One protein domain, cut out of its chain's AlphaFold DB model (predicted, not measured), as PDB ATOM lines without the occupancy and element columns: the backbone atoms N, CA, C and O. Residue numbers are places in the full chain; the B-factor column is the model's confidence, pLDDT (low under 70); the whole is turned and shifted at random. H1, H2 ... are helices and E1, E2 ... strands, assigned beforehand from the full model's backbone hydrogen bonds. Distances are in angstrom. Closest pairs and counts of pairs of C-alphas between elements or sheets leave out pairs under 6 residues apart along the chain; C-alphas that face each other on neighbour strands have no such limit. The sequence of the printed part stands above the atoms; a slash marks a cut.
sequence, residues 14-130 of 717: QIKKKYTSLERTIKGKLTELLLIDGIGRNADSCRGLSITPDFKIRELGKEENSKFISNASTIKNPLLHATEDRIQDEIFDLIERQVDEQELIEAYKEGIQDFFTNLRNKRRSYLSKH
ATOM      1  N   GLN A  14     -45.643 -19.413  51.157       84.88
ATOM      2  CA  GLN A  14     -45.559 -20.609  50.317       84.88
ATOM      3  C   GLN A  14     -45.301 -20.245  48.849       84.88
ATOM      4  O   GLN A  14     -44.388 -20.804  48.241       84.88
ATOM      5  N   ILE A  15     -46.029 -19.259  48.315       86.25
ATOM      6  CA  ILE A  15     -45.833 -18.723  46.956       86.25
ATOM      7  C   ILE A  15     -44.434 -18.115  46.835       86.25
ATOM      8  O   ILE A  15     -43.669 -18.472  45.936       86.25
ATOM      9  N   LYS A  16     -44.037 -17.293  47.809       85.81
ATOM     10  CA  LYS A  16     -42.695 -16.707  47.878       85.81
ATOM     11  C   LYS A  16     -41.595 -17.769  47.863       85.81
ATOM     12  O   LYS A  16     -40.588 -17.607  47.169       85.81
ATOM     13  N   LYS A  17     -41.764 -18.868  48.609       88.00
ATOM     14  CA  LYS A  17     -40.809 -19.989  48.639       88.00
ATOM     15  C   LYS A  17     -40.772 -20.740  47.303       88.00
ATOM     16  O   LYS A  17     -39.678 -21.063  46.844       88.00
ATOM     17  N   LYS A  18     -41.930 -20.965  46.669       90.75
ATOM     18  CA  LYS A  18     -42.060 -21.636  45.361       90.75
ATOM     19  C   LYS A  18     -41.381 -20.832  44.238       90.75
ATOM     20  O   LYS A  18     -40.613 -21.405  43.472       90.75
ATOM     21  N   TYR A  19     -41.547 -19.506  44.212       91.00
ATOM     22  CA  TYR A  19     -41.056 -18.635  43.127       91.00
ATOM     23  C   TYR A  19     -39.877 -17.729  43.504       91.00
ATOM     24  O   TYR A  19     -39.620 -16.711  42.861       91.00
ATOM     25  N   THR A  20     -39.096 -18.096  44.526       87.25
ATOM     26  CA  THR A  20     -37.994 -17.256  45.034       87.25
ATOM     27  C   THR A  20     -37.005 -16.815  43.940       87.25
ATOM     28  O   THR A  20     -36.519 -15.682  43.975       87.25
ATOM     29  N   SER A  21     -36.679 -17.686  42.977       87.50
ATOM     30  CA  SER A  21     -35.740 -17.364  41.887       87.50
ATOM     31  C   SER A  21     -36.319 -16.348  40.892       87.50
ATOM     32  O   SER A  21     -35.654 -15.363  40.552       87.50
ATOM     33  N   LEU A  22     -37.582 -16.546  40.496       91.69
ATOM     34  CA  LEU A  22     -38.338 -15.631  39.640       91.69
ATOM     35  C   LEU A  22     -38.391 -14.240  40.276       91.69
ATOM     36  O   LEU A  22     -37.946 -13.259  39.684       91.69
ATOM     37  N   GLU A  23     -38.834 -14.160  41.532       90.50
ATOM     38  CA  GLU A  23     -38.959 -12.885  42.235       90.50
ATOM     39  C   GLU A  23     -37.627 -12.163  42.401       90.50
ATOM     40  O   GLU A  23     -37.576 -10.936  42.327       90.50
ATOM     41  N   ARG A  24     -36.533 -12.893  42.655       84.81
ATOM     42  CA  ARG A  24     -35.191 -12.292  42.710       84.81
ATOM     43  C   ARG A  24     -34.812 -11.671  41.370       84.81
ATOM     44  O   ARG A  24     -34.264 -10.573  41.366       84.81
ATOM     45  N   THR A  25     -35.136 -12.335  40.265       85.81
ATOM     46  CA  THR A  25     -34.862 -11.835  38.911       85.81
ATOM     47  C   THR A  25     -35.695 -10.595  38.594       85.81
ATOM     48  O   THR A  25     -35.137  -9.584  38.168       85.81
ATOM     49  N   ILE A  26     -36.999 -10.634  38.888       87.75
ATOM     50  CA  ILE A  26     -37.915  -9.494  38.743       87.75
ATOM     51  C   ILE A  26     -37.414  -8.301  39.559       87.75
ATOM     52  O   ILE A  26     -37.181  -7.222  39.016       87.75
ATOM     53  N   LYS A  27     -37.175  -8.498  40.864       86.69
ATOM     54  CA  LYS A  27     -36.676  -7.439  41.752       86.69
ATOM     55  C   LYS A  27     -35.330  -6.897  41.284       86.69
ATOM     56  O   LYS A  27     -35.121  -5.694  41.392       86.69
ATOM     57  N   GLY A  28     -34.446  -7.744  40.758       79.38
ATOM     58  CA  GLY A  28     -33.174  -7.330  40.164       79.38
ATOM     59  C   GLY A  28     -33.376  -6.374  38.987       79.38
ATOM     60  O   GLY A  28     -32.943  -5.228  39.068       79.38
ATOM     61  N   LYS A  29     -34.116  -6.805  37.955       82.56
ATOM     62  CA  LYS A  29     -34.399  -5.993  36.756       82.56
ATOM     63  C   LYS A  29     -35.079  -4.662  37.094       82.56
ATOM     64  O   LYS A  29     -34.676  -3.619  36.592       82.56
ATOM     65  N   LEU A  30     -36.074  -4.673  37.984       85.25
ATOM     66  CA  LEU A  30     -36.770  -3.449  38.395       85.25
ATOM     67  C   LEU A  30     -35.902  -2.533  39.268       85.25
ATOM     68  O   LEU A  30     -36.019  -1.314  39.182       85.25
ATOM     69  N   THR A  31     -35.023  -3.096  40.104       78.88
ATOM     70  CA  THR A  31     -34.061  -2.306  40.891       78.88
ATOM     71  C   THR A  31     -33.079  -1.596  39.971       78.88
ATOM     72  O   THR A  31     -32.825  -0.409  40.157       78.88
ATOM     73  N   GLU A  32     -32.556  -2.295  38.963       74.19
ATOM     74  CA  GLU A  32     -31.680  -1.698  37.958       74.19
ATOM     75  C   GLU A  32     -32.418  -0.616  37.151       74.19
ATOM     76  O   GLU A  32     -31.899   0.489  37.031       74.19
ATOM     77  N   LEU A  33     -33.662  -0.859  36.712       77.50
ATOM     78  CA  LEU A  33     -34.495   0.156  36.050       77.50
ATOM     79  C   LEU A  33     -34.670   1.417  36.913       77.50
ATOM     80  O   LEU A  33     -34.516   2.529  36.420       77.50
ATOM     81  N   LEU A  34     -34.947   1.263  38.209       75.12
ATOM     82  CA  LEU A  34     -35.091   2.390  39.138       75.12
ATOM     83  C   LEU A  34     -33.803   3.190  39.342       75.12
ATOM     84  O   LEU A  34     -33.873   4.382  39.655       75.12
ATOM     85  N   LEU A  35     -32.653   2.526  39.248       67.94
ATOM     86  CA  LEU A  35     -31.338   3.155  39.333       67.94
ATOM     87  C   LEU A  35     -30.963   3.861  38.021       67.94
ATOM     88  O   LEU A  35     -30.323   4.904  38.082       67.94
ATOM     89  N   ILE A  36     -31.389   3.326  36.870       63.84
ATOM     90  CA  ILE A  36     -31.194   3.932  35.541       63.84
ATOM     91  C   ILE A  36     -32.094   5.153  35.351       63.84
ATOM     92  O   ILE A  36     -31.620   6.183  34.879       63.84
ATOM     93  N   ASP A  37     -33.381   5.030  35.684       66.94
ATOM     94  CA  ASP A  37     -34.366   6.092  35.483       66.94
ATOM     95  C   ASP A  37     -34.108   7.248  36.452       66.94
ATOM     96  O   ASP A  37     -33.903   8.381  36.038       66.94
ATOM     97  N   GLY A  38     -34.086   6.977  37.762       62.59
ATOM     98  CA  GLY A  38     -33.756   7.960  38.802       62.59
ATOM     99  C   GLY A  38     -34.679   9.192  38.907       62.59
ATOM    100  O   GLY A  38     -34.580   9.923  39.894       62.59
ATOM    101  N   ILE A  39     -35.564   9.460  37.937       63.06
ATOM    102  CA  ILE A  39     -36.384  10.675  37.853       63.06
ATOM    103  C   ILE A  39     -37.460  10.685  38.950       63.06
ATOM    104  O   ILE A  39     -38.233   9.741  39.111       63.06
ATOM    105  N   GLY A  40     -37.537  11.788  39.705       52.09
ATOM    106  CA  GLY A  40     -38.500  11.941  40.801       52.09
ATOM    107  C   GLY A  40     -38.139  11.180  42.082       52.09
ATOM    108  O   GLY A  40     -39.009  10.990  42.934       52.09
ATOM    109  N   ARG A  41     -36.880  10.741  42.228       62.66
ATOM    110  CA  ARG A  41     -36.355  10.079  43.434       62.66
ATOM    111  C   ARG A  41     -35.286  10.954  44.092       62.66
ATOM    112  O   ARG A  41     -34.476  11.563  43.409       62.66
ATOM    113  N   ASN A  42     -35.271  10.974  45.427       51.34
ATOM    114  CA  ASN A  42     -34.365  11.810  46.230       51.34
ATOM    115  C   ASN A  42     -33.005  11.146  46.539       51.34
ATOM    116  O   ASN A  42     -32.200  11.729  47.259       51.34
ATOM    117  N   ALA A  43     -32.763   9.908  46.091       54.81
ATOM    118  CA  ALA A  43     -31.535   9.173  46.390       54.81
ATOM    119  C   ALA A  43     -31.064   8.340  45.192       54.81
ATOM    120  O   ALA A  43     -31.822   7.514  44.681       54.81
ATOM    121  N   ASP A  44     -29.780   8.460  44.848       53.75
ATOM    122  CA  ASP A  44     -29.091   7.698  43.786       53.75
ATOM    123  C   ASP A  44     -28.883   6.208  44.122       53.75
ATOM    124  O   ASP A  44     -28.127   5.489  43.468       53.75
ATOM    125  N   SER A  45     -29.516   5.726  45.192       59.19
ATOM    126  CA  SER A  45     -29.303   4.396  45.744       59.19
ATOM    127  C   SER A  45     -30.634   3.722  46.059       59.19
ATOM    128  O   SER A  45     -31.465   4.290  46.772       59.19
ATOM    129  N   CYS A  46     -30.828   2.496  45.576       64.25
ATOM    130  CA  CYS A  46     -31.997   1.686  45.882       64.25
ATOM    131  C   CYS A  46     -31.677   0.730  47.038       64.25
ATOM    132  O   CYS A  46     -30.692  -0.008  47.018       64.25
ATOM    133  N   ARG A  47     -32.545   0.720  48.048       67.12
ATOM    134  CA  ARG A  47     -32.483  -0.176  49.213       67.12
ATOM    135  C   ARG A  47     -33.120  -1.543  48.918       67.12
ATOM    136  O   ARG A  47     -33.386  -2.301  49.837       67.12
ATOM    137  N   GLY A  48     -33.371  -1.871  47.652       73.62
ATOM    138  CA  GLY A  48     -34.054  -3.091  47.227       73.62
ATOM    139  C   GLY A  48     -35.577  -2.958  47.177       73.62
ATOM    140  O   GLY A  48     -36.160  -1.964  47.615       73.62
ATOM    141  N   LEU A  49     -36.206  -3.987  46.614       84.44
ATOM    142  CA  LEU A  49     -37.644  -4.069  46.373       84.44
ATOM    143  C   LEU A  49     -38.268  -5.232  47.147       84.44
ATOM    144  O   LEU A  49     -37.624  -6.258  47.381       84.44
ATOM    145  N   SER A  50     -39.544  -5.098  47.491       86.31
ATOM    146  CA  SER A  50     -40.376  -6.187  48.008       86.31
ATOM    147  C   SER A  50     -41.678  -6.292  47.232       86.31
ATOM    148  O   SER A  50     -42.210  -5.275  46.794       86.31
ATOM    149  N   ILE A  51     -42.189  -7.518  47.134       89.19
ATOM    150  CA  ILE A  51     -43.540  -7.823  46.664       89.19
ATOM    151  C   ILE A  51     -44.413  -7.953  47.915       89.19
ATOM    152  O   ILE A  51     -44.013  -8.630  48.867       89.19
ATOM    153  N   THR A  52     -45.514  -7.214  47.971       87.44
ATOM    154  CA  THR A  52     -46.464  -7.215  49.091       87.44
ATOM    155  C   THR A  52     -47.494  -8.340  48.944       87.44
ATOM    156  O   THR A  52     -47.592  -8.926  47.867       87.44
ATOM    157  N   PRO A  53     -48.286  -8.641  49.996       87.31
ATOM    158  CA  PRO A  53     -49.348  -9.653  49.938       87.31
ATOM    159  C   PRO A  53     -50.335  -9.480  48.771       87.31
ATOM    160  O   PRO A  53     -50.876 -10.456  48.275       87.31
ATOM    161  N   ASP A  54     -50.543  -8.254  48.293       88.44
ATOM    162  CA  ASP A  54     -51.377  -7.923  47.132       88.44
ATOM    163  C   ASP A  54     -50.579  -7.822  45.817       88.44
ATOM    164  O   ASP A  54     -50.982  -7.105  44.908       88.44
ATOM    165  N   PHE A  55     -49.424  -8.490  45.730       89.69
ATOM    166  CA  PHE A  55     -48.512  -8.523  44.577       89.69
ATOM    167  C   PHE A  55     -47.912  -7.169  44.154       89.69
ATOM    168  O   PHE A  55     -47.108  -7.115  43.219       89.69
ATOM    169  N   LYS A  56     -48.197  -6.072  44.868       90.56
ATOM    170  CA  LYS A  56     -47.600  -4.766  44.569       90.56
ATOM    171  C   LYS A  56     -46.111  -4.742  44.873       90.56
ATOM    172  O   LYS A  56     -45.612  -5.333  45.830       90.56
ATOM    173  N   ILE A  57     -45.389  -3.967  44.075       89.19
ATOM    174  CA  ILE A  57     -43.947  -3.801  44.223       89.19
ATOM    175  C   ILE A  57     -43.667  -2.475  44.914       89.19
ATOM    176  O   ILE A  57     -44.009  -1.407  44.404       89.19
ATOM    177  N   ARG A  58     -43.010  -2.539  46.077       85.88
ATOM    178  CA  ARG A  58     -42.610  -1.356  46.852       85.88
ATOM    179  C   ARG A  58     -41.112  -1.320  47.125       85.88
ATOM    180  O   ARG A  58     -40.462  -2.357  47.257       85.88
ATOM    181  N   GLU A  59     -40.585  -0.107  47.249       80.00
ATOM    182  CA  GLU A  59     -39.218   0.141  47.706       80.00
ATOM    183  C   GLU A  59     -39.099  -0.115  49.216       80.00
ATOM    184  O   GLU A  59     -40.002   0.225  49.985       80.00
ATOM    185  N   LEU A  60     -37.984  -0.715  49.636       76.94
ATOM    186  CA  LEU A  60     -37.691  -0.956  51.048       76.94
ATOM    187  C   LEU A  60     -37.163   0.311  51.738       76.94
ATOM    188  O   LEU A  60     -36.320   1.033  51.199       76.94
ATOM    189  N   GLY A  61     -37.621   0.554  52.965       68.69
ATOM    190  CA  GLY A  61     -37.114   1.615  53.830       68.69
ATOM    191  C   GLY A  61     -35.710   1.329  54.383       68.69
ATOM    192  O   GLY A  61     -35.191   0.215  54.329       68.69
ATOM    193  N   LYS A  62     -35.080   2.353  54.975       63.84
ATOM    194  CA  LYS A  62     -33.735   2.243  55.575       63.84
ATOM    195  C   LYS A  62     -33.671   1.218  56.717       63.84
ATOM    196  O   LYS A  62     -32.660   0.533  56.854       63.84
ATOM    197  N   GLU A  63     -34.721   1.138  57.527       65.12
ATOM    198  CA  GLU A  63     -34.834   0.174  58.630       65.12
ATOM    199  C   GLU A  63     -35.047  -1.251  58.108       65.12
ATOM    200  O   GLU A  63     -34.473  -2.198  58.639       65.12
ATOM    201  N   GLU A  64     -35.782  -1.385  57.000       62.41
ATOM    202  CA  GLU A  64     -36.098  -2.662  56.357       62.41
ATOM    203  C   GLU A  64     -34.912  -3.235  55.567       62.41
ATOM    204  O   GLU A  64     -34.805  -4.451  55.407       62.41
ATOM    205  N   ASN A  65     -33.989  -2.384  55.097       62.00
ATOM    206  CA  ASN A  65     -32.749  -2.825  54.461       62.00
ATOM    207  C   ASN A  65     -31.527  -1.975  54.852       62.00
ATOM    208  O   ASN A  65     -31.051  -1.084  54.134       62.00
ATOM    209  N   SER A  66     -30.975  -2.304  56.021       51.72
ATOM    210  CA  SER A  66     -29.762  -1.683  56.565       51.72
ATOM    211  C   SER A  66     -28.458  -2.251  55.991       51.72
ATOM    212  O   SER A  66     -27.405  -1.638  56.175       51.72
ATOM    213  N   LYS A  67     -28.511  -3.399  55.296       51.62
ATOM    214  CA  LYS A  67     -27.327  -4.183  54.899       51.62
ATOM    215  C   LYS A  67     -27.004  -4.139  53.405       51.62
ATOM    216  O   LYS A  67     -25.839  -4.313  53.063       51.62
ATOM    217  N   PHE A  68     -27.983  -3.889  52.534       53.62
ATOM    218  CA  PHE A  68     -27.781  -3.888  51.084       53.62
ATOM    219  C   PHE A  68     -28.286  -2.593  50.449       53.62
ATOM    220  O   PHE A  68     -29.456  -2.232  50.554       53.62
ATOM    221  N   ILE A  69     -27.372  -1.897  49.778       54.78
ATOM    222  CA  ILE A  69     -27.646  -0.724  48.955       54.78
ATOM    223  C   ILE A  69     -27.170  -1.084  47.552       54.78
ATOM    224  O   ILE A  69     -25.992  -1.378  47.368       54.78
ATOM    225  N   SER A  70     -28.084  -1.106  46.588       54.44
ATOM    226  CA  SER A  70     -27.738  -1.175  45.168       54.44
ATOM    227  C   SER A  70     -27.588   0.250  44.645       54.44
ATOM    228  O   SER A  70     -28.403   1.121  44.957       54.44
ATOM    229  N   ASN A  71     -26.532   0.498  43.887       52.59
ATOM    230  CA  ASN A  71     -26.226   1.785  43.267       52.59
ATOM    231  C   ASN A  71     -26.017   1.590  41.757       52.59
ATOM    232  O   ASN A  71     -25.939   0.457  41.275       52.59
ATOM    233  N   ALA A  72     -25.920   2.690  41.012       47.78
ATOM    234  CA  ALA A  72     -25.734   2.625  39.565       47.78
ATOM    235  C   ALA A  72     -24.493   1.803  39.146       47.78
ATOM    236  O   ALA A  72     -24.544   1.103  38.140       47.78
ATOM    237  N   SER A  73     -23.422   1.783  39.953       42.66
ATOM    238  CA  SER A  73     -22.217   0.985  39.674       42.66
ATOM    239  C   SER A  73     -22.383  -0.530  39.857       42.66
ATOM    240  O   SER A  73     -21.544  -1.304  39.401       42.66
ATOM    241  N   THR A  74     -23.476  -0.983  40.478       47.78
ATOM    242  CA  THR A  74     -23.808  -2.416  40.612       47.78
ATOM    243  C   THR A  74     -24.715  -2.960  39.503       47.78
ATOM    244  O   THR A  74     -24.977  -4.164  39.482       47.78
ATOM    245  N   ILE A  75     -25.178  -2.105  38.582       51.06
ATOM    246  CA  ILE A  75     -26.064  -2.486  37.475       51.06
ATOM    247  C   ILE A  75     -25.311  -3.366  36.473       51.06
ATOM    248  O   ILE A  75     -24.223  -3.016  36.007       51.06
ATOM    249  N   LYS A  76     -25.906  -4.497  36.080       52.81
ATOM    250  CA  LYS A  76     -25.415  -5.284  34.945       52.81
ATOM    251  C   LYS A  76     -26.061  -4.738  33.661       52.81
ATOM    252  O   LYS A  76     -27.247  -4.449  33.617       52.81
ATOM    253  N   ASN A  77     -25.247  -4.571  32.618       53.66
ATOM    254  CA  ASN A  77     -25.486  -3.748  31.418       53.66
ATOM    255  C   ASN A  77     -26.761  -3.990  30.542       53.66
ATOM    256  O   ASN A  77     -27.132  -3.028  29.873       53.66
ATOM    257  N   PRO A  78     -27.504  -5.130  30.524       54.78
ATOM    258  CA  PRO A  78     -28.537  -5.358  29.492       54.78
ATOM    259  C   PRO A  78     -29.633  -4.284  29.352       54.78
ATOM    260  O   PRO A  78     -30.250  -4.185  28.297       54.78
ATOM    261  N   LEU A  79     -29.884  -3.481  30.391       59.78
ATOM    262  CA  LEU A  79     -30.963  -2.491  30.414       59.78
ATOM    263  C   LEU A  79     -30.589  -1.124  29.815       59.78
ATOM    264  O   LEU A  79     -31.492  -0.363  29.485       59.78
ATOM    265  N   LEU A  80     -29.300  -0.805  29.616       60.50
ATOM    266  CA  LEU A  80     -28.889   0.460  28.973       60.50
ATOM    267  C   LEU A  80     -29.325   0.516  27.497       60.50
ATOM    268  O   LEU A  80     -29.556   1.595  26.953       60.50
ATOM    269  N   HIS A  81     -29.467  -0.656  26.874       64.25
ATOM    270  CA  HIS A  81     -29.866  -0.830  25.477       64.25
ATOM    271  C   HIS A  81     -31.351  -1.202  25.306       64.25
ATOM    272  O   HIS A  81     -31.795  -1.452  24.184       64.25
ATOM    273  N   ALA A  82     -32.122  -1.277  26.397       66.56
ATOM    274  CA  ALA A  82     -33.515  -1.711  26.376       66.56
ATOM    275  C   ALA A  82     -34.472  -0.546  26.657       66.56
ATOM    276  O   ALA A  82     -34.202   0.325  27.482       66.56
ATOM    277  N   THR A  83     -35.620  -0.545  25.981       71.62
ATOM    278  CA  THR A  83     -36.743   0.331  26.330       71.62
ATOM    279  C   THR A  83     -37.468  -0.213  27.560       71.62
ATOM    280  O   THR A  83     -37.446  -1.415  27.818       71.62
ATOM    281  N   GLU A  84     -38.167   0.649  28.301       75.69
ATOM    282  CA  GLU A  84     -39.041   0.215  29.403       75.69
ATOM    283  C   GLU A  84     -40.037  -0.862  28.979       75.69
ATOM    284  O   GLU A  84     -40.199  -1.844  29.696       75.69
ATOM    285  N   ASP A  85     -40.649  -0.696  27.803       80.38
ATOM    286  CA  ASP A  85     -41.614  -1.657  27.270       80.38
ATOM    287  C   ASP A  85     -40.947  -3.023  27.040       80.38
ATOM    288  O   ASP A  85     -41.463  -4.041  27.484       80.38
ATOM    289  N   ARG A  86     -39.723  -3.053  26.492       81.56
ATOM    290  CA  ARG A  86     -38.962  -4.301  26.321       81.56
ATOM    291  C   ARG A  86     -38.632  -4.969  27.656       81.56
ATOM    292  O   ARG A  86     -38.673  -6.190  27.760       81.56
ATOM    293  N   ILE A  87     -38.291  -4.190  28.682       82.62
ATOM    294  CA  ILE A  87     -37.998  -4.720  30.024       82.62
ATOM    295  C   ILE A  87     -39.264  -5.313  30.646       82.62
ATOM    296  O   ILE A  87     -39.200  -6.365  31.283       82.62
ATOM    297  N   GLN A  88     -40.400  -4.638  30.468       88.12
ATOM    298  CA  GLN A  88     -41.702  -5.106  30.923       88.12
ATOM    299  C   GLN A  88     -42.090  -6.418  30.227       88.12
ATOM    300  O   GLN A  88     -42.434  -7.378  30.918       88.12
ATOM    301  N   ASP A  89     -41.947  -6.489  28.903       87.44
ATOM    302  CA  ASP A  89     -42.235  -7.687  28.106       87.44
ATOM    303  C   ASP A  89     -41.335  -8.862  28.516       87.44
ATOM    304  O   ASP A  89     -41.822  -9.959  28.773       87.44
ATOM    305  N   GLU A  90     -40.030  -8.630  28.701       87.38
ATOM    306  CA  GLU A  90     -39.098  -9.659  29.188       87.38
ATOM    307  C   GLU A  90     -39.479 -10.203  30.575       87.38
ATOM    308  O   GLU A  90     -39.227 -11.372  30.876       87.38
ATOM    309  N   ILE A  91     -40.051  -9.363  31.445       91.00
ATOM    310  CA  ILE A  91     -40.540  -9.794  32.759       91.00
ATOM    311  C   ILE A  91     -41.839 -10.596  32.616       91.00
ATOM    312  O   ILE A  91     -41.987 -11.611  33.296       91.00
ATOM    313  N   PHE A  92     -42.759 -10.182  31.743       94.50
ATOM    314  CA  PHE A  92     -43.995 -10.925  31.481       94.50
ATOM    315  C   PHE A  92     -43.714 -12.308  30.904       94.50
ATOM    316  O   PHE A  92     -44.205 -13.291  31.455       94.50
ATOM    317  N   ASP A  93     -42.843 -12.391  29.901       91.62
ATOM    318  CA  ASP A  93     -42.355 -13.650  29.341       91.62
ATOM    319  C   ASP A  93     -41.758 -14.561  30.422       91.62
ATOM    320  O   ASP A  93     -41.967 -15.776  30.430       91.62
ATOM    321  N   LEU A  94     -40.985 -13.988  31.350       92.81
ATOM    322  CA  LEU A  94     -40.371 -14.740  32.441       92.81
ATOM    323  C   LEU A  94     -41.423 -15.305  33.408       92.81
ATOM    324  O   LEU A  94     -41.283 -16.446  33.848       92.81
ATOM    325  N   ILE A  95     -42.457 -14.521  33.727       93.12
ATOM    326  CA  ILE A  95     -43.574 -14.938  34.585       93.12
ATOM    327  C   ILE A  95     -44.349 -16.076  33.913       93.12
ATOM    328  O   ILE A  95     -44.530 -17.123  34.528       93.12
ATOM    329  N   GLU A  96     -44.730 -15.913  32.643       92.56
ATOM    330  CA  GLU A  96     -45.486 -16.921  31.884       92.56
ATOM    331  C   GLU A  96     -44.748 -18.259  31.757       92.56
ATOM    332  O   GLU A  96     -45.373 -19.314  31.723       92.56
ATOM    333  N   ARG A  97     -43.410 -18.238  31.706       91.44
ATOM    334  CA  ARG A  97     -42.595 -19.461  31.606       91.44
ATOM    335  C   ARG A  97     -42.355 -20.164  32.941       91.44
ATOM    336  O   ARG A  97     -41.991 -21.337  32.927       91.44
ATOM    337  N   GLN A  98     -42.443 -19.457  34.071       90.75
ATOM    338  CA  GLN A  98     -41.994 -19.971  35.377       90.75
ATOM    339  C   GLN A  98     -43.106 -20.140  36.415       90.75
ATOM    340  O   GLN A  98     -42.868 -20.785  37.437       90.75
ATOM    341  N   VAL A  99     -44.289 -19.574  36.182       91.88
ATOM    342  CA  VAL A  99     -45.453 -19.706  37.063       91.88
ATOM    343  C   VAL A  99     -46.432 -20.691  36.433       91.88
ATOM    344  O   VAL A  99     -46.772 -20.562  35.264       91.88
ATOM    345  N   ASP A 100     -46.859 -21.696  37.198       88.56
ATOM    346  CA  ASP A 100     -47.720 -22.790  36.722       88.56
ATOM    347  C   ASP A 100     -49.224 -22.535  36.957       88.56
ATOM    348  O   ASP A 100     -50.065 -23.222  36.383       88.56
ATOM    349  N   GLU A 101     -49.578 -21.529  37.761       89.56
ATOM    350  CA  GLU A 101     -50.959 -21.179  38.113       89.56
ATOM    351  C   GLU A 101     -51.402 -19.877  37.419       89.56
ATOM    352  O   GLU A 101     -50.812 -18.816  37.635       89.56
ATOM    353  N   GLN A 102     -52.478 -19.931  36.622       87.75
ATOM    354  CA  GLN A 102     -52.950 -18.786  35.822       87.75
ATOM    355  C   GLN A 102     -53.320 -17.565  36.677       87.75
ATOM    356  O   GLN A 102     -52.991 -16.437  36.317       87.75
ATOM    357  N   GLU A 103     -53.969 -17.773  37.823       88.31
ATOM    358  CA  GLU A 103     -54.352 -16.680  38.727       88.31
ATOM    359  C   GLU A 103     -53.121 -15.954  39.300       88.31
ATOM    360  O   GLU A 103     -53.140 -14.736  39.475       88.31
ATOM    361  N   LEU A 104     -52.013 -16.679  39.517       89.69
ATOM    362  CA  LEU A 104     -50.737 -16.103  39.948       89.69
ATOM    363  C   LEU A 104     -50.014 -15.365  38.817       89.69
ATOM    364  O   LEU A 104     -49.401 -14.330  39.079       89.69
ATOM    365  N   ILE A 105     -50.085 -15.863  37.575       90.69
ATOM    366  CA  ILE A 105     -49.540 -15.164  36.397       90.69
ATOM    367  C   ILE A 105     -50.166 -13.772  36.289       90.69
ATOM    368  O   ILE A 105     -49.439 -12.781  36.197       90.69
ATOM    369  N   GLU A 106     -51.498 -13.696  36.342       92.25
ATOM    370  CA  GLU A 106     -52.219 -12.423  36.252       92.25
ATOM    371  C   GLU A 106     -51.885 -11.501  37.432       92.25
ATOM    372  O   GLU A 106     -51.580 -10.329  37.213       92.25
ATOM    373  N   ALA A 107     -51.825 -12.025  38.664       90.38
ATOM    374  CA  ALA A 107     -51.487 -11.228  39.846       90.38
ATOM    375  C   ALA A 107     -50.063 -10.637  39.789       90.38
ATOM    376  O   ALA A 107     -49.864  -9.453  40.080       90.38
ATOM    377  N   TYR A 108     -49.058 -11.419  39.368       93.00
ATOM    378  CA  TYR A 108     -47.701 -10.898  39.164       93.00
ATOM    379  C   TYR A 108     -47.665  -9.842  38.054       93.00
ATOM    380  O   TYR A 108     -47.017  -8.806  38.225       93.00
ATOM    381  N   LYS A 109     -48.352 -10.069  36.926       93.62
ATOM    382  CA  LYS A 109     -48.409  -9.095  35.827       93.62
ATOM    383  C   LYS A 109     -49.085  -7.794  36.253       93.62
ATOM    384  O   LYS A 109     -48.537  -6.734  35.956       93.62
ATOM    385  N   GLU A 110     -50.201  -7.854  36.982       93.06
ATOM    386  CA  GLU A 110     -50.895  -6.678  37.533       93.06
ATOM    387  C   GLU A 110     -49.949  -5.871  38.437       93.06
ATOM    388  O   GLU A 110     -49.752  -4.675  38.217       93.06
ATOM    389  N   GLY A 111     -49.243  -6.532  39.363       91.44
ATOM    390  CA  GLY A 111     -48.258  -5.882  40.237       91.44
ATOM    391  C   GLY A 111     -47.105  -5.197  39.485       91.44
ATOM    392  O   GLY A 111     -46.635  -4.126  39.890       91.44
ATOM    393  N   ILE A 112     -46.665  -5.774  38.364       93.81
ATOM    394  CA  ILE A 112     -45.658  -5.177  37.473       93.81
ATOM    395  C   ILE A 112     -46.232  -3.985  36.696       93.81
ATOM    396  O   ILE A 112     -45.584  -2.939  36.625       93.81
ATOM    397  N   GLN A 113     -47.445  -4.091  36.149       92.25
ATOM    398  CA  GLN A 113     -48.107  -2.980  35.452       92.25
ATOM    399  C   GLN A 113     -48.332  -1.786  36.383       92.25
ATOM    400  O   GLN A 113     -48.051  -0.642  36.005       92.25
ATOM    401  N   ASP A 114     -48.767  -2.049  37.615       91.44
ATOM    402  CA  ASP A 114     -48.920  -1.046  38.666       91.44
ATOM    403  C   ASP A 114     -47.593  -0.346  38.961       91.44
ATOM    404  O   ASP A 114     -47.535   0.882  39.083       91.44
ATOM    405  N   PHE A 115     -46.500  -1.105  39.038       90.50
ATOM    406  CA  PHE A 115     -45.166  -0.554  39.243       90.50
ATOM    407  C   PHE A 115     -44.761   0.417  38.122       90.50
ATOM    408  O   PHE A 115     -44.393   1.562  38.409       90.50
ATOM    409  N   PHE A 116     -44.877   0.009  36.853       88.88
ATOM    410  CA  PHE A 116     -44.549   0.870  35.707       88.88
ATOM    411  C   PHE A 116     -45.473   2.092  35.618       88.88
ATOM    412  O   PHE A 116     -45.015   3.203  35.340       88.88
ATOM    413  N   THR A 117     -46.762   1.928  35.918       88.94
ATOM    414  CA  THR A 117     -47.729   3.035  35.952       88.94
ATOM    415  C   THR A 117     -47.356   4.063  37.017       88.94
ATOM    416  O   THR A 117     -47.301   5.267  36.742       88.94
ATOM    417  N   ASN A 118     -47.015   3.600  38.222       86.50
ATOM    418  CA  ASN A 118     -46.554   4.459  39.308       86.50
ATOM    419  C   ASN A 118     -45.245   5.180  38.959       86.50
ATOM    420  O   ASN A 118     -45.113   6.374  39.242       86.50
ATOM    421  N   LEU A 119     -44.301   4.493  38.309       83.44
ATOM    422  CA  LEU A 119     -43.050   5.091  37.840       83.44
ATOM    423  C   LEU A 119     -43.310   6.210  36.820       83.44
ATOM    424  O   LEU A 119     -42.841   7.337  37.001       83.44
ATOM    425  N   ARG A 120     -44.148   5.950  35.807       84.44
ATOM    426  CA  ARG A 120     -44.550   6.942  34.792       84.44
ATOM    427  C   ARG A 120     -45.238   8.157  35.421       84.44
ATOM    428  O   ARG A 120     -44.964   9.290  35.021       84.44
ATOM    429  N   ASN A 121     -46.091   7.950  36.425       84.19
ATOM    430  CA  ASN A 121     -46.766   9.037  37.139       84.19
ATOM    431  C   ASN A 121     -45.787   9.903  37.947       84.19
ATOM    432  O   ASN A 121     -45.846  11.134  37.858       84.19
ATOM    433  N   LYS A 122     -44.843   9.285  38.671       81.94
ATOM    434  CA  LYS A 122     -43.765  10.008  39.371       81.94
ATOM    435  C   LYS A 122     -42.924  10.826  38.392       81.94
ATOM    436  O   LYS A 122     -42.700  12.014  38.631       81.94
ATOM    437  N   ARG A 123     -42.541  10.230  37.256       79.44
ATOM    438  CA  ARG A 123     -41.782  10.913  36.202       79.44
ATOM    439  C   ARG A 123     -42.537  12.117  35.652       79.44
ATOM    440  O   ARG A 123     -41.984  13.210  35.603       79.44
ATOM    441  N   ARG A 124     -43.815  11.952  35.293       82.44
ATOM    442  CA  ARG A 124     -44.668  13.055  34.816       82.44
ATOM    443  C   ARG A 124     -44.758  14.185  35.838       82.44
ATOM    444  O   ARG A 124     -44.602  15.343  35.464       82.44
ATOM    445  N   SER A 125     -44.966  13.853  37.113       83.38
ATOM    446  CA  SER A 125     -45.024  14.844  38.192       83.38
ATOM    447  C   SER A 125     -43.712  15.621  38.317       83.38
ATOM    448  O   SER A 125     -43.734  16.851  38.347       83.38
ATOM    449  N   TYR A 126     -42.569  14.933  38.306       81.00
ATOM    450  CA  TYR A 126     -41.257  15.578  38.344       81.00
ATOM    451  C   TYR A 126     -41.023  16.465  37.113       81.00
ATOM    452  O   TYR A 126     -40.805  17.662  37.248       81.00
ATOM    453  N   LEU A 127     -41.172  15.924  35.901       82.12
ATOM    454  CA  LEU A 127     -40.948  16.668  34.655       82.12
ATOM    455  C   LEU A 127     -41.897  17.863  34.481       82.12
ATOM    456  O   LEU A 127     -41.550  18.824  33.801       82.12
ATOM    457  N   SER A 128     -43.086  17.834  35.093       83.88
ATOM    458  CA  SER A 128     -43.993  18.990  35.110       83.88
ATOM    459  C   SER A 128     -43.450  20.168  35.926       83.88
ATOM    460  O   SER A 128     -43.741  21.314  35.598       83.88
ATOM    461  N   LYS A 129     -42.634  19.888  36.950       84.94
ATOM    462  CA  LYS A 129     -41.989  20.891  37.809       84.94
ATOM    463  C   LYS A 129     -40.661  21.396  37.238       84.94
ATOM    464  O   LYS A 129     -40.179  22.428  37.684       84.94
ATOM    465  N   HIS A 130     -40.097  20.691  36.254       84.00
ATOM    466  CA  HIS A 130     -38.777  20.958  35.673       84.00
ATOM    467  C   HIS A 130     -38.866  21.087  34.136       84.00
ATOM    468  O   HIS A 130     -38.456  20.178  33.406       84.00
TER     469      HIS A 130
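What this domain is: This is residues 14 to 130 of the 717 residues of an uncharacterized protein of candidate division SR1 bacterium (UniProt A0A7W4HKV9). Three longer helices, H2, H3 and H4, lie side by side with their centres in a triangle, H3 running against the other two, and the small strand hairpin E1 E2 covers the side between H2 and H4. The short H1 sits at the start of H2, and the long link of residues 60 to 83 loops round the outside of H2 to reach H3. The printed part has 117 residues, mostly helix by class, in the order H1, H2, E1, E2, H3, H4; the two-stranded sheet is antiparallel. It is compact, with a radius of gyration of the C-alphas of 14.3 A and spans of 44 by 31 by 27 A.

Where its parts are: H1 is residues 14 to 18, beginning at C-alpha 14 (-45.559, -20.609, 50.317). H2 is residues 20 to 37, 25.5 A long. E1 is residues 49 to 51 and E2 residues 57 to 59. H3, residues 84 to 98, measures 21.3 A. H4, residues 102 to 129, measures 41.2 A and ends at C-alpha 129 (-41.989, 20.891, 37.809).

How they stand to each other: H2 touches H3 with residues 22 to 29 alone, closest at the C-alphas of Ile 26 and Ile 91, 6.5 A, at a shallow tilt of 2 degrees, opposite ways. H3 and H4 form a helical hairpin, closest at the C-alphas of Ile 95 and Ile 105, 6.2 A. H2 and H4 are near each other. E1 and E2 form a hairpin, with N 50 and O 58 at 2.9 A. Every O i to N i+4 pair is within hydrogen-bond range in H1, H2 and H3, and 23 of 24 in H4.

The domain as a whole: The C-alphas of Asp 100 and His 130 are the farthest apart, 44.7 A. The printed part has no cut. The links H2 to E1 and E2 to H3 are long. The pLDDT is under 70 in residues 35 to 47 and 61 to 82.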